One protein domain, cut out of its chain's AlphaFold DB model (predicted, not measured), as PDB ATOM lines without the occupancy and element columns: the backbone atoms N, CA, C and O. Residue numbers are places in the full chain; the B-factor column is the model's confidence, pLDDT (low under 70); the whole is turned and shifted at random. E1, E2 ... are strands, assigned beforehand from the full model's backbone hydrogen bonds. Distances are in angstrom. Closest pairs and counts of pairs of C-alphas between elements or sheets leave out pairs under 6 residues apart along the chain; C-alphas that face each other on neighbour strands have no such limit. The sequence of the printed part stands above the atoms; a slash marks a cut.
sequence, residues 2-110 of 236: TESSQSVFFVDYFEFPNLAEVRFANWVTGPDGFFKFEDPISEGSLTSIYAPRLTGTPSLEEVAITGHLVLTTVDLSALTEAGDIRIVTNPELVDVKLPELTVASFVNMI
ATOM      1  N   THR A   2     -23.906  46.150  68.099       34.16
ATOM      2  CA  THR A   2     -22.748  46.898  67.582       34.16
ATOM      3  C   THR A   2     -22.579  46.624  66.095       34.16
ATOM      4  O   THR A   2     -22.039  45.586  65.719       34.16
ATOM      5  N   GLU A   3     -23.054  47.550  65.269       39.56
ATOM      6  CA  GLU A   3     -22.666  47.658  63.865       39.56
ATOM      7  C   GLU A   3     -21.147  47.847  63.810       39.56
ATOM      8  O   GLU A   3     -20.613  48.812  64.356       39.56
ATOM      9  N   SER A   4     -20.430  46.880  63.232       45.28
ATOM     10  CA  SER A   4     -18.986  46.978  63.027       45.28
ATOM     11  C   SER A   4     -18.710  47.228  61.553       45.28
ATOM     12  O   SER A   4     -18.970  46.341  60.742       45.28
ATOM     13  N   SER A   5     -18.156  48.396  61.228       50.12
ATOM     14  CA  SER A   5     -17.737  48.835  59.886       50.12
ATOM     15  C   SER A   5     -16.534  48.028  59.358       50.12
ATOM     16  O   SER A   5     -15.435  48.551  59.151       50.12
ATOM     17  N   GLN A   6     -16.691  46.709  59.277       60.78
ATOM     18  CA  GLN A   6     -15.641  45.766  58.917       60.78
ATOM     19  C   GLN A   6     -15.627  45.580  57.405       60.78
ATOM     20  O   GLN A   6     -16.294  44.699  56.869       60.78
ATOM     21  N   SER A   7     -14.821  46.403  56.738       71.94
ATOM     22  CA  SER A   7     -14.402  46.127  55.366       71.94
ATOM     23  C   SER A   7     -13.517  44.882  55.314       71.94
ATOM     24  O   SER A   7     -12.619  44.702  56.141       71.94
ATOM     25  N   VAL A   8     -13.740  44.065  54.295       75.75
ATOM     26  CA  VAL A   8     -12.854  42.999  53.837       75.75
ATOM     27  C   VAL A   8     -12.002  43.575  52.723       75.75
ATOM     28  O   VAL A   8     -12.518  43.957  51.674       75.75
ATOM     29  N   PHE A   9     -10.696  43.622  52.941       79.62
ATOM     30  CA  PHE A   9      -9.746  43.929  51.886       79.62
ATOM     31  C   PHE A   9      -8.667  42.856  51.915       79.62
ATOM     32  O   PHE A   9      -7.738  42.911  52.720       79.62
ATOM     33  N   PHE A  10      -8.865  41.828  51.096       77.25
ATOM     34  CA  PHE A  10      -7.885  40.791  50.840       77.25
ATOM     35  C   PHE A  10      -7.221  41.097  49.500       77.25
ATOM     36  O   PHE A  10      -7.883  41.089  48.463       77.25
ATOM     37  N   VAL A  11      -5.918  41.369  49.532       77.00
ATOM     38  CA  VAL A  11      -5.095  41.463  48.327       77.00
ATOM     39  C   VAL A  11      -3.932  40.506  48.496       77.00
ATOM     40  O   VAL A  11      -3.172  40.654  49.454       77.00
ATOM     41  N   ASP A  12      -3.809  39.517  47.614       69.38
ATOM     42  CA  ASP A  12      -2.686  38.582  47.690       69.38
ATOM     43  C   ASP A  12      -1.479  39.160  46.945       69.38
ATOM     44  O   ASP A  12      -1.476  39.299  45.724       69.38
ATOM     45  N   TYR A  13      -0.440  39.509  47.700       71.69
ATOM     46  CA  TYR A  13       0.869  39.902  47.180       71.69
ATOM     47  C   TYR A  13       1.912  38.809  47.472       71.69
ATOM     48  O   TYR A  13       3.004  39.095  47.967       71.69
ATOM     49  N   PHE A  14       1.562  37.549  47.185       65.81
ATOM     50  CA  PHE A  14       2.276  36.328  47.595       65.81
ATOM     51  C   PHE A  14       2.302  36.095  49.119       65.81
ATOM     52  O   PHE A  14       3.172  35.380  49.629       65.81
ATOM     53  N   GLU A  15       1.364  36.676  49.869       68.44
ATOM     54  CA  GLU A  15       1.285  36.482  51.322       68.44
ATOM     55  C   GLU A  15       0.653  35.126  51.679       68.44
ATOM     56  O   GLU A  15       0.989  34.540  52.714       68.44
ATOM     57  N   PHE A  16      -0.207  34.582  50.804       69.94
ATOM     58  CA  PHE A  16      -1.002  33.384  51.087       69.94
ATOM     59  C   PHE A  16      -0.904  32.279  50.007       69.94
ATOM     60  O   PHE A  16      -1.925  31.743  49.572       69.94
ATOM     61  N   PRO A  17       0.310  31.799  49.650       72.81
ATOM     62  CA  PRO A  17       0.553  30.901  48.507       72.81
ATOM     63  C   PRO A  17      -0.052  29.483  48.613       72.81
ATOM     64  O   PRO A  17       0.197  28.646  47.751       72.81
ATOM     65  N   ASN A  18      -0.792  29.174  49.684       80.88
ATOM     66  CA  ASN A  18      -1.520  27.908  49.864       80.88
ATOM     67  C   ASN A  18      -2.963  28.113  50.385       80.88
ATOM     68  O   ASN A  18      -3.590  27.163  50.864       80.88
ATOM     69  N   LEU A  19      -3.488  29.345  50.377       81.50
ATOM     70  CA  LEU A  19      -4.867  29.636  50.770       81.50
ATOM     71  C   LEU A  19      -5.837  29.217  49.661       81.50
ATOM     72  O   LEU A  19      -6.232  30.023  48.829       81.50
ATOM     73  N   ALA A  20      -6.243  27.950  49.688       84.62
ATOM     74  CA  ALA A  20      -7.187  27.397  48.721       84.62
ATOM     75  C   ALA A  20      -8.632  27.897  48.901       84.62
ATOM     76  O   ALA A  20      -9.396  27.927  47.945       84.62
ATOM     77  N   GLU A  21      -9.044  28.271  50.114       87.44
ATOM     78  CA  GLU A  21     -10.452  28.543  50.413       87.44
ATOM     79  C   GLU A  21     -10.617  29.598  51.508       87.44
ATOM     80  O   GLU A  21      -9.923  29.562  52.528       87.44
ATOM     81  N   VAL A  22     -11.605  30.483  51.345       84.31
ATOM     82  CA  VAL A  22     -12.048  31.407  52.399       84.31
ATOM     83  C   VAL A  22     -13.532  31.192  52.709       84.31
ATOM     84  O   VAL A  22     -14.377  31.228  51.816       84.31
ATOM     85  N   ARG A  23     -13.863  30.983  53.995       82.50
ATOM     86  CA  ARG A  23     -15.241  30.769  54.481       82.50
ATOM     87  C   ARG A  23     -15.655  31.776  55.555       82.50
ATOM     88  O   ARG A  23     -15.181  31.723  56.689       82.50
ATOM     89  N   PHE A  24     -16.655  32.598  55.258       77.12
ATOM     90  CA  PHE A  24     -17.244  33.572  56.183       77.12
ATOM     91  C   PHE A  24     -18.529  33.043  56.841       77.12
ATOM     92  O   PHE A  24     -19.631  33.549  56.643       77.12
ATOM     93  N   ALA A  25     -18.388  32.004  57.670       61.41
ATOM     94  CA  ALA A  25     -19.517  31.252  58.244       61.41
ATOM     95  C   ALA A  25     -20.418  32.030  59.234       61.41
ATOM     96  O   ALA A  25     -21.530  31.592  59.537       61.41
ATOM     97  N   ASN A  26     -19.953  33.165  59.765       58.56
ATOM     98  CA  ASN A  26     -20.678  33.990  60.744       58.56
ATOM     99  C   ASN A  26     -20.622  35.495  60.435       58.56
ATOM    100  O   ASN A  26     -21.023  36.294  61.281       58.56
ATOM    101  N   TRP A  27     -20.119  35.894  59.263       57.28
ATOM    102  CA  TRP A  27     -19.933  37.311  58.969       57.28
ATOM    103  C   TRP A  27     -21.211  37.914  58.397       57.28
ATOM    104  O   TRP A  27     -21.493  37.830  57.206       57.28
ATOM    105  N   VAL A  28     -21.990  38.510  59.294       52.72
ATOM    106  CA  VAL A  28     -22.891  39.602  58.939       52.72
ATOM    107  C   VAL A  28     -21.992  40.826  58.826       52.72
ATOM    108  O   VAL A  28     -21.427  41.248  59.838       52.72
ATOM    109  N   THR A  29     -21.806  41.365  57.622       50.19
ATOM    110  CA  THR A  29     -21.165  42.675  57.475       50.19
ATOM    111  C   THR A  29     -21.971  43.686  58.277       50.19
ATOM    112  O   THR A  29     -23.189  43.783  58.118       50.19
ATOM    113  N   GLY A  30     -21.304  44.436  59.158       50.91
ATOM    114  CA  GLY A  30     -21.885  45.703  59.580       50.91
ATOM    115  C   GLY A  30     -21.996  46.620  58.357       50.91
ATOM    116  O   GLY A  30     -21.263  46.409  57.390       50.91
ATOM    117  N   PRO A  31     -22.929  47.580  58.378       49.66
ATOM    118  CA  PRO A  31     -23.468  48.186  57.169       49.66
ATOM    119  C   PRO A  31     -22.441  48.776  56.199       49.66
ATOM    120  O   PRO A  31     -22.681  48.699  55.000       49.66
ATOM    121  N   ASP A  32     -21.318  49.300  56.697       60.06
ATOM    122  CA  ASP A  32     -20.398  50.136  55.922       60.06
ATOM    123  C   ASP A  32     -19.081  49.412  55.594       60.06
ATOM    124  O   ASP A  32     -18.317  49.041  56.500       60.06
ATOM    125  N   GLY A  33     -18.772  49.264  54.301       73.81
ATOM    126  CA  GLY A  33     -17.456  48.807  53.858       73.81
ATOM    127  C   GLY A  33     -17.400  48.173  52.470       73.81
ATOM    128  O   GLY A  33     -18.357  48.202  51.705       73.81
ATOM    129  N   PHE A  34     -16.250  47.566  52.179       83.12
ATOM    130  CA  PHE A  34     -15.991  46.797  50.959       83.12
ATOM    131  C   PHE A  34     -15.884  45.294  51.259       83.12
ATOM    132  O   PHE A  34     -15.508  44.914  52.366       83.12
ATOM    133  N   PHE A  35     -16.143  44.437  50.273       87.81
ATOM    134  CA  PHE A  35     -15.823  43.007  50.282       87.81
ATOM    135  C   PHE A  35     -14.916  42.705  49.087       87.81
ATOM    136  O   PHE A  35     -15.409  42.462  47.988       87.81
ATOM    137  N   LYS A  36     -13.591  42.778  49.264       88.94
ATOM    138  CA  LYS A  36     -12.639  42.657  48.148       88.94
ATOM    139  C   LYS A  36     -11.668  41.495  48.289       88.94
ATOM    140  O   LYS A  36     -11.094  41.292  49.359       88.94
ATOM    141  N   PHE A  37     -11.478  40.804  47.172       90.50
ATOM    142  CA  PHE A  37     -10.489  39.770  46.909       90.50
ATOM    143  C   PHE A  37      -9.790  40.119  45.595       90.50
ATOM    144  O   PHE A  37     -10.310  39.842  44.516       90.50
ATOM    145  N   GLU A  38      -8.610  40.716  45.670       90.12
ATOM    146  CA  GLU A  38      -7.830  41.129  44.499       90.12
ATOM    147  C   GLU A  38      -6.527  40.314  44.435       90.12
ATOM    148  O   GLU A  38      -5.761  40.273  45.393       90.12
ATOM    149  N   ASP A  39      -6.272  39.654  43.310       85.69
ATOM    150  CA  ASP A  39      -4.985  39.039  42.984       85.69
ATOM    151  C   ASP A  39      -4.414  39.741  41.736       85.69
ATOM    152  O   ASP A  39      -4.680  39.333  40.605       85.69
ATOM    153  N   PRO A  40      -3.666  40.848  41.905       74.94
ATOM    154  CA  PRO A  40      -3.128  41.626  40.788       74.94
ATOM    155  C   PRO A  40      -1.888  40.988  40.140       74.94
ATOM    156  O   PRO A  40      -1.359  41.537  39.172       74.94
ATOM    157  N   ILE A  41      -1.381  39.891  40.709       72.31
ATOM    158  CA  ILE A  41      -0.180  39.170  40.265       72.31
ATOM    159  C   ILE A  41      -0.521  37.832  39.607       72.31
ATOM    160  O   ILE A  41       0.315  37.314  38.871       72.31
ATOM    161  N   SER A  42      -1.743  37.328  39.809       70.38
ATOM    162  CA  SER A  42      -2.288  36.132  39.167       70.38
ATOM    163  C   SER A  42      -1.518  34.847  39.512       70.38
ATOM    164  O   SER A  42      -1.358  33.954  38.683       70.38
ATOM    165  N   GLU A  43      -1.049  34.751  40.757       74.88
ATOM    166  CA  GLU A  43      -0.263  33.627  41.304       74.88
ATOM    167  C   GLU A  43      -0.876  33.079  42.615       74.88
ATOM    168  O   GLU A  43      -0.310  32.198  43.269       74.88
ATOM    169  N   GLY A  44      -2.038  33.600  43.025       76.94
ATOM    170  CA  GLY A  44      -2.788  33.156  44.189       76.94
ATOM    171  C   GLY A  44      -3.361  31.748  44.017       76.94
ATOM    172  O   GLY A  44      -3.750  31.317  42.934       76.94
ATOM    173  N   SER A  45      -3.449  31.019  45.129       87.19
ATOM    174  CA  SER A  45      -3.942  29.628  45.157       87.19
ATOM    175  C   SER A  45      -5.442  29.491  45.465       87.19
ATOM    176  O   SER A  45      -5.921  28.380  45.682       87.19
ATOM    177  N   LEU A  46      -6.178  30.607  45.514       90.19
ATOM    178  CA  LEU A  46      -7.561  30.671  45.987       90.19
ATOM    179  C   LEU A  46      -8.531  30.034  44.988       90.19
ATOM    180  O   LEU A  46      -8.854  30.622  43.962       90.19
ATOM    181  N   THR A  47      -9.033  28.841  45.310       93.44
ATOM    182  CA  THR A  47      -9.953  28.081  44.454       93.44
ATOM    183  C   THR A  47     -11.423  28.323  44.766       93.44
ATOM    184  O   THR A  47     -12.273  28.047  43.916       93.44
ATOM    185  N   SER A  48     -11.772  28.836  45.954       93.56
ATOM    186  CA  SER A  48     -13.167  29.154  46.300       93.56
ATOM    187  C   SER A  48     -13.344  30.237  47.371       93.56
ATOM    188  O   SER A  48     -12.646  30.259  48.389       93.56
ATOM    189  N   ILE A  49     -14.380  31.063  47.199       92.44
ATOM    190  CA  ILE A  49     -14.852  32.052  48.183       92.44
ATOM    191  C   ILE A  49     -16.280  31.688  48.607       92.44
ATOM    192  O   ILE A  49     -17.181  31.636  47.774       92.44
ATOM    193  N   TYR A  50     -16.510  31.486  49.909       91.69
ATOM    194  CA  TYR A  50     -17.835  31.203  50.473       91.69
ATOM    195  C   TYR A  50     -18.216  32.235  51.543       91.69
ATOM    196  O   TYR A  50     -17.738  32.177  52.680       91.69
ATOM    197  N   ALA A  51     -19.156  33.126  51.229       88.31
ATOM    198  CA  ALA A  51     -19.795  34.037  52.178       88.31
ATOM    199  C   ALA A  51     -21.337  33.896  52.172       88.31
ATOM    200  O   ALA A  51     -22.049  34.885  52.005       88.31
ATOM    201  N   PRO A  52     -21.903  32.698  52.439       82.88
ATOM    202  CA  PRO A  52     -23.344  32.414  52.322       82.88
ATOM    203  C   PRO A  52     -24.219  33.087  53.403       82.88
ATOM    204  O   PRO A  52     -25.361  32.694  53.623       82.88
ATOM    205  N   ARG A  53     -23.668  34.058  54.143       81.06
ATOM    206  CA  ARG A  53     -24.349  34.877  55.162       81.06
ATOM    207  C   ARG A  53     -23.998  36.366  55.063       81.06
ATOM    208  O   ARG A  53     -24.465  37.142  55.895       81.06
ATOM    209  N   LEU A  54     -23.223  36.753  54.047       83.75
ATOM    210  CA  LEU A  54     -23.061  38.139  53.631       83.75
ATOM    211  C   LEU A  54     -24.414  38.603  53.084       83.75
ATOM    212  O   LEU A  54     -24.752  38.270  51.957       83.75
ATOM    213  N   THR A  55     -25.210  39.307  53.888       78.12
ATOM    214  CA  THR A  55     -26.523  39.799  53.437       78.12
ATOM    215  C   THR A  55     -26.412  41.047  52.576       78.12
ATOM    216  O   THR A  55     -27.301  41.323  51.781       78.12
ATOM    217  N   GLY A  56     -25.328  41.808  52.727       72.00
ATOM    218  CA  GLY A  56     -25.252  43.152  52.175       72.00
ATOM    219  C   GLY A  56     -26.197  44.128  52.873       72.00
ATOM    220  O   GLY A  56     -26.986  43.761  53.752       72.00
ATOM    221  N   THR A  57     -26.039  45.389  52.503       71.81
ATOM    222  CA  THR A  57     -26.651  46.578  53.105       71.81
ATOM    223  C   THR A  57     -26.535  47.732  52.104       71.81
ATOM    224  O   THR A  57     -25.620  47.710  51.279       71.81
ATOM    225  N   PRO A  58     -27.362  48.790  52.209       67.62
ATOM    226  CA  PRO A  58     -27.239  49.981  51.362       67.62
ATOM    227  C   PRO A  58     -25.863  50.676  51.379       67.62
ATOM    228  O   PRO A  58     -25.596  51.486  50.496       67.62
ATOM    229  N   SER A  59     -25.011  50.397  52.374       73.00
ATOM    230  CA  SER A  59     -23.640  50.920  52.502       73.00
ATOM    231  C   SER A  59     -22.523  49.870  52.336       73.00
ATOM    232  O   SER A  59     -21.353  50.173  52.582       73.00
ATOM    233  N   LEU A  60     -22.839  48.660  51.849       85.44
ATOM    234  CA  LEU A  60     -21.827  47.768  51.273       85.44
ATOM    235  C   LEU A  60     -21.439  48.339  49.903       85.44
ATOM    236  O   LEU A  60     -22.121  48.091  48.911       85.44
ATOM    237  N   GLU A  61     -20.382  49.146  49.862       88.06
ATOM    238  CA  GLU A  61     -20.038  49.976  48.701       88.06
ATOM    239  C   GLU A  61     -19.591  49.145  47.494       88.06
ATOM    240  O   GLU A  61     -19.948  49.475  46.368       88.06
ATOM    241  N   GLU A  62     -18.845  48.057  47.706       89.56
ATOM    242  CA  GLU A  62     -18.332  47.221  46.614       89.56
ATOM    243  C   GLU A  62     -18.068  45.779  47.059       89.56
ATOM    244  O   GLU A  62     -17.489  45.537  48.118       89.56
ATOM    245  N   VAL A  63     -18.426  44.830  46.199       92.88
ATOM    246  CA  VAL A  63     -18.019  43.425  46.206       92.88
ATOM    247  C   VAL A  63     -17.098  43.220  45.000       92.88
ATOM    248  O   VAL A  63     -17.573  43.186  43.866       92.88
ATOM    249  N   ALA A  64     -15.792  43.087  45.228       93.88
ATOM    250  CA  ALA A  64     -14.790  42.931  44.172       93.88
ATOM    251  C   ALA A  64     -14.072  41.582  44.276       93.88
ATOM    252  O   ALA A  64     -13.533  41.238  45.325       93.88
ATOM    253  N   ILE A  65     -14.036  40.820  43.188       95.19
ATOM    254  CA  ILE A  65     -13.321  39.544  43.084       95.19
ATOM    255  C   ILE A  65     -12.587  39.562  41.744       95.19
ATOM    256  O   ILE A  65     -13.208  39.434  40.687       95.19
ATOM    257  N   THR A  66     -11.286  39.851  41.774       94.62
ATOM    258  CA  THR A  66     -10.516  40.182  40.566       94.62
ATOM    259  C   THR A  66      -9.180  39.448  40.503       94.62
ATOM    260  O   THR A  66      -8.420  39.510  41.466       94.62
ATOM    261  N   GLY A  67      -8.870  38.837  39.355       93.12
ATOM    262  CA  GLY A  67      -7.521  38.366  39.000       93.12
ATOM    263  C   GLY A  67      -7.126  36.959  39.466       93.12
ATOM    264  O   GLY A  67      -5.994  36.538  39.212       93.12
ATOM    265  N   HIS A  68      -8.026  36.215  40.120       93.00
ATOM    266  CA  HIS A  68      -7.708  34.902  40.699       93.00
ATOM    267  C   HIS A  68      -7.732  33.817  39.620       93.00
ATOM    268  O   HIS A  68      -8.802  33.345  39.229       93.00
ATOM    269  N   LEU A  69      -6.556  33.387  39.148       91.81
ATOM    270  CA  LEU A  69      -6.468  32.455  38.013       91.81
ATOM    271  C   LEU A  69      -7.096  31.086  38.264       91.81
ATOM    272  O   LEU A  69      -7.539  30.468  37.307       91.81
ATOM    273  N   VAL A  70      -7.116  30.602  39.508       93.31
ATOM    274  CA  VAL A  70      -7.583  29.245  39.858       93.31
ATOM    275  C   VAL A  70      -8.904  29.232  40.635       93.31
ATOM    276  O   VAL A  70      -9.323  28.183  41.131       93.31
ATOM    277  N   LEU A  71      -9.562  30.388  40.765       95.56
ATOM    278  CA  LEU A  71     -10.833  30.529  41.471       95.56
ATOM    279  C   LEU A  71     -11.961  29.923  40.640       95.56
ATOM    280  O   LEU A  71     -12.318  30.468  39.607       95.56
ATOM    281  N   THR A  72     -12.558  28.834  41.127       97.00
ATOM    282  CA  THR A  72     -13.605  28.089  40.405       97.00
ATOM    283  C   THR A  72     -15.021  28.368  40.910       97.00
ATOM    284  O   THR A  72     -15.992  28.085  40.206       97.00
ATOM    285  N   THR A  73     -15.180  28.909  42.124       96.31
ATOM    286  CA  THR A  73     -16.500  29.116  42.748       96.31
ATOM    287  C   THR A  73     -16.544  30.340  43.662       96.31
ATOM    288  O   THR A  73     -15.708  30.503  44.556       96.31
ATOM    289  N   VAL A  74     -17.593  31.147  43.499       96.38
ATOM    290  CA  VAL A  74     -17.963  32.266  44.373       96.38
ATOM    291  C   VAL A  74     -19.388  32.054  44.887       96.38
ATOM    292  O   VAL A  74     -20.354  32.115  44.130       96.38
ATOM    293  N   ASP A  75     -19.541  31.840  46.193       95.25
ATOM    294  CA  ASP A  75     -20.842  31.672  46.845       95.25
ATOM    295  C   ASP A  75     -21.149  32.851  47.775       95.25
ATOM    296  O   ASP A  75     -20.663  32.915  48.907       95.25
ATOM    297  N   LEU A  76     -21.990  33.770  47.298       93.06
ATOM    298  CA  LEU A  76     -22.506  34.916  48.047       93.06
ATOM    299  C   LEU A  76     -24.028  34.784  48.228       93.06
ATOM    300  O   LEU A  76     -24.761  35.767  48.138       93.06
ATOM    301  N   SER A  77     -24.524  33.563  48.481       92.31
ATOM    302  CA  SER A  77     -25.953  33.222  48.357       92.31
ATOM    303  C   SER A  77     -26.940  34.018  49.220       92.31
ATOM    304  O   SER A  77     -28.138  33.930  48.975       92.31
ATOM    305  N   ALA A  78     -26.479  34.777  50.215       90.06
ATOM    306  CA  ALA A  78     -27.331  35.631  51.043       90.06
ATOM    307  C   ALA A  78     -27.361  37.108  50.607       90.06
ATOM    308  O   ALA A  78     -28.136  37.865  51.185       90.06
ATOM    309  N   LEU A  79     -26.533  37.525  49.641       91.50
ATOM    310  CA  LEU A  79     -26.342  38.935  49.296       91.50
ATOM    311  C   LEU A  79     -27.605  39.502  48.639       91.50
ATOM    312  O   LEU A  79     -27.918  39.133  47.512       91.50
ATOM    313  N   THR A  80     -28.312  40.406  49.324       92.38
ATOM    314  CA  THR A  80     -29.537  41.049  48.824       92.38
ATOM    315  C   THR A  80     -29.290  42.405  48.175       92.38
ATOM    316  O   THR A  80     -30.027  42.775  47.259       92.38
ATOM    317  N   GLU A  81     -28.287  43.154  48.639       91.38
ATOM    318  CA  GLU A  81     -27.987  44.519  48.184       91.38
ATOM    319  C   GLU A  81     -26.477  44.798  48.190       91.38
ATOM    320  O   GLU A  81     -25.768  44.372  49.103       91.38
ATOM    321  N   ALA A  82     -25.998  45.548  47.198       91.25
ATOM    322  CA  ALA A  82     -24.648  46.113  47.159       91.25
ATOM    323  C   ALA A  82     -24.629  47.438  46.373       91.25
ATOM    324  O   ALA A  82     -25.544  47.733  45.600       91.25
ATOM    325  N   GLY A  83     -23.567  48.225  46.529       92.19
ATOM    326  CA  GLY A  83     -23.177  49.245  45.561       92.19
ATOM    327  C   GLY A  83     -22.677  48.562  44.290       92.19
ATOM    328  O   GLY A  83     -23.459  48.222  43.403       92.19
ATOM    329  N   ASP A  84     -21.387  48.305  44.208       93.38
ATOM    330  CA  ASP A  84     -20.775  47.727  43.017       93.38
ATOM    331  C   ASP A  84     -20.555  46.220  43.197       93.38
ATOM    332  O   ASP A  84     -20.104  45.763  44.242       93.38
ATOM    333  N   ILE A  85     -20.853  45.424  42.172       96.00
ATOM    334  CA  ILE A  85     -20.449  44.019  42.072       96.00
ATOM    335  C   ILE A  85     -19.504  43.913  40.884       96.00
ATOM    336  O   ILE A  85     -19.859  44.258  39.755       96.00
ATOM    337  N   ARG A  86     -18.285  43.453  41.147       97.00
ATOM    338  CA  ARG A  86     -17.192  43.395  40.182       97.00
ATOM    339  C   ARG A  86     -16.504  42.038  40.262       97.00
ATOM    340  O   ARG A  86     -15.652  41.830  41.119       97.00
ATOM    341  N   ILE A  87     -16.855  41.130  39.356       97.56
ATOM    342  CA  ILE A  87     -16.210  39.817  39.229       97.56
ATOM    343  C   ILE A  87     -15.502  39.789  37.873       97.56
ATOM    344  O   ILE A  87     -16.149  39.757  36.823       97.56
ATOM    345  N   VAL A  88     -14.175  39.941  37.899       97.00
ATOM    346  CA  VAL A  88     -13.384  40.331  36.719       97.00
ATOM    347  C   VAL A  88     -12.092  39.524  36.586       97.00
ATOM    348  O   VAL A  88     -11.322  39.455  37.538       97.00
ATOM    349  N   THR A  89     -11.801  38.988  35.399       96.25
ATOM    350  CA  THR A  89     -10.539  38.277  35.108       96.25
ATOM    351  C   THR A  89     -10.297  37.135  36.105       96.25
ATOM    352  O   THR A  89      -9.257  37.042  36.754       96.25
ATOM    353  N   ASN A  90     -11.295  36.263  36.261       96.81
ATOM    354  CA  ASN A  90     -11.164  34.994  36.979       96.81
ATOM    355  C   ASN A  90     -11.392  33.874  35.946       96.81
ATOM    356  O   ASN A  90     -12.520  33.405  35.791       96.81
ATOM    357  N   PRO A  91     -10.377  33.506  35.141       95.69
ATOM    358  CA  PRO A  91     -10.582  32.700  33.936       95.69
ATOM    359  C   PRO A  91     -11.173  31.315  34.217       95.69
ATOM    360  O   PRO A  91     -12.035  30.881  33.460       95.69
ATOM    361  N   GLU A  92     -10.779  30.666  35.317       96.81
ATOM    362  CA  GLU A  92     -11.271  29.339  35.722       96.81
ATOM    363  C   GLU A  92     -12.602  29.378  36.510       96.81
ATOM    364  O   GLU A  92     -13.050  28.350  37.019       96.81
ATOM    365  N   LEU A  93     -13.255  30.542  36.634       97.94
ATOM    366  CA  LEU A  93     -14.485  30.701  37.416       97.94
ATOM    367  C   LEU A  93     -15.694  30.111  36.688       97.94
ATOM    368  O   LEU A  93     -16.128  30.646  35.675       97.94
ATOM    369  N   VAL A  94     -16.266  29.041  37.249       97.00
ATOM    370  CA  VAL A  94     -17.401  28.305  36.662       97.00
ATOM    371  C   VAL A  94     -18.743  28.689  37.299       97.00
ATOM    372  O   VAL A  94     -19.770  28.668  36.627       97.00
ATOM    373  N   ASP A  95     -18.756  29.027  38.594       94.00
ATOM    374  CA  ASP A  95     -19.987  29.180  39.388       94.00
ATOM    375  C   ASP A  95     -19.977  30.454  40.255       94.00
ATOM    376  O   ASP A  95     -19.072  30.666  41.068       94.00
ATOM    377  N   VAL A  96     -21.016  31.285  40.105       97.19
ATOM    378  CA  VAL A  96     -21.247  32.522  40.869       97.19
ATOM    379  C   VAL A  96     -22.677  32.530  41.408       97.19
ATOM    380  O   VAL A  96     -23.642  32.627  40.649       97.19
ATOM    381  N   LYS A  97     -22.833  32.494  42.736       96.56
ATOM    382  CA  LYS A  97     -24.151  32.440  43.393       96.56
ATOM    383  C   LYS A  97     -24.545  33.777  43.996       96.56
ATOM    384  O   LYS A  97     -24.049  34.167  45.052       96.56
ATOM    385  N   LEU A  98     -25.504  34.424  43.335       96.62
ATOM    386  CA  LEU A  98     -26.173  35.660  43.755       96.62
ATOM    387  C   LEU A  98     -27.728  35.551  43.709       96.62
ATOM    388  O   LEU A  98     -28.392  36.489  43.264       96.62
ATOM    389  N   PRO A  99     -28.355  34.431  44.144       96.19
ATOM    390  CA  PRO A  99     -29.799  34.193  44.007       96.19
ATOM    391  C   PRO A  99     -30.689  35.188  44.766       96.19
ATOM    392  O   PRO A  99     -31.834  35.400  44.371       96.19
ATOM    393  N   GLU A 100     -30.187  35.783  45.851       95.75
ATOM    394  CA  GLU A 100     -30.930  36.738  46.680       95.75
ATOM    395  C   GLU A 100     -30.740  38.204  46.268       95.75
ATOM    396  O   GLU A 100     -31.443  39.065  46.797       95.75
ATOM    397  N   LEU A 101     -29.857  38.500  45.307       96.62
ATOM    398  CA  LEU A 101     -29.519  39.873  44.934       96.62
ATOM    399  C   LEU A 101     -30.731  40.583  44.326       96.62
ATOM    400  O   LEU A 101     -31.267  40.145  43.311       96.62
ATOM    401  N   THR A 102     -31.140  41.700  44.927       96.25
ATOM    402  CA  THR A 102     -32.297  42.505  44.503       96.25
ATOM    403  C   THR A 102     -31.914  43.858  43.917       96.25
ATOM    404  O   THR A 102     -32.584  44.327  42.993       96.25
ATOM    405  N   VAL A 103     -30.838  44.469  44.421       95.38
ATOM    406  CA  VAL A 103     -30.353  45.790  44.008       95.38
ATOM    407  C   VAL A 103     -28.829  45.774  43.940       95.38
ATOM    408  O   VAL A 103     -28.162  45.325  44.870       95.38
ATOM    409  N   ALA A 104     -28.295  46.313  42.850       95.56
ATOM    410  CA  ALA A 104     -26.902  46.724  42.730       95.56
ATOM    411  C   ALA A 104     -26.866  48.138  42.131       95.56
ATOM    412  O   ALA A 104     -27.777  48.518  41.403       95.56
ATOM    413  N   SER A 105     -25.840  48.937  42.391       95.31
ATOM    414  CA  SER A 105     -25.550  50.125  41.576       95.31
ATOM    415  C   SER A 105     -24.900  49.729  40.252       95.31
ATOM    416  O   SER A 105     -25.337  50.200  39.203       95.31
ATOM    417  N   PHE A 106     -23.905  48.844  40.280       96.38
ATOM    418  CA  PHE A 106     -23.233  48.348  39.079       96.38
ATOM    419  C   PHE A 106     -23.036  46.835  39.170       96.38
ATOM    420  O   PHE A 106     -22.652  46.322  40.217       96.38
ATOM    421  N   VAL A 107     -23.272  46.120  38.070       98.00
ATOM    422  CA  VAL A 107     -22.975  44.686  37.941       98.00
ATOM    423  C   VAL A 107     -22.011  44.502  36.778       98.00
ATOM    424  O   VAL A 107     -22.401  44.687  35.628       98.00
ATOM    425  N   ASN A 108     -20.761  44.157  37.082       97.94
ATOM    426  CA  ASN A 108     -19.696  43.928  36.111       97.94
ATOM    427  C   ASN A 108     -19.245  42.460  36.177       97.94
ATOM    428  O   ASN A 108     -18.657  42.047  37.182       97.94
ATOM    429  N   MET A 109     -19.498  41.703  35.109       98.06
ATOM    430  CA  MET A 109     -19.074  40.307  34.931       98.06
ATOM    431  C   MET A 109     -18.188  40.235  33.684       98.06
ATOM    432  O   MET A 109     -18.695  40.214  32.561       98.06
ATOM    433  N   ILE A 110     -16.869  40.303  33.873       97.81
ATOM    434  CA  ILE A 110     -15.913  40.569  32.784       97.81
ATOM    435  C   ILE A 110     -14.808  39.508  32.754       97.81
ATOM    436  O   ILE A 110     -14.172  39.292  33.779       97.81
TER     437      ILE A 110
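What this domain is: This is residues 2 to 110 of the 236 residues of an uncharacterized protein of Pycnococcus provasolii (UniProt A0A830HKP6). With little regular structure, the printed part winds as a solenoid of stacked turns: strands E1, E3, E5, E7, E9 form one wall, E2, E4, E6, E8 the opposite wall. The 109 printed residues hold nine named strands, E1 to E9 along the chain, and no named helix; both sheets, in those orders, are parallel. The class is all strand, with 39 residues in named elements. The whole is compact, radius of gyration of the C-alphas 13.0 A, spanning 34 by 27 by 20 A.

Where its parts are: E1, residues 8 to 11, begins at C-alpha 8 (-12.854, 42.999, 53.837). E2 is 21 to 23, E3 33 to 38 (15.5 A), E4 48 to 50, E5 60 to 66 (17.3 A), E6 73 to 75, E7 84 to 88, E8 95 to 97. E9, 106 to 110, ends at C-alpha 110 (-15.913, 40.569, 32.784).

How they stand to each other: E1 and E3 are parallel at 21 degrees, with N 8 and O 34 2.8 A apart, within hydrogen-bond range. E2 and E4 are parallel at 2 degrees, N 50 and O 22 being 2.9 A apart. E1 and E2 are apart.

The domain as a whole: The printed part has no cut and no long link. Eighteen residues, among them 25 to 32, have pLDDT under 70.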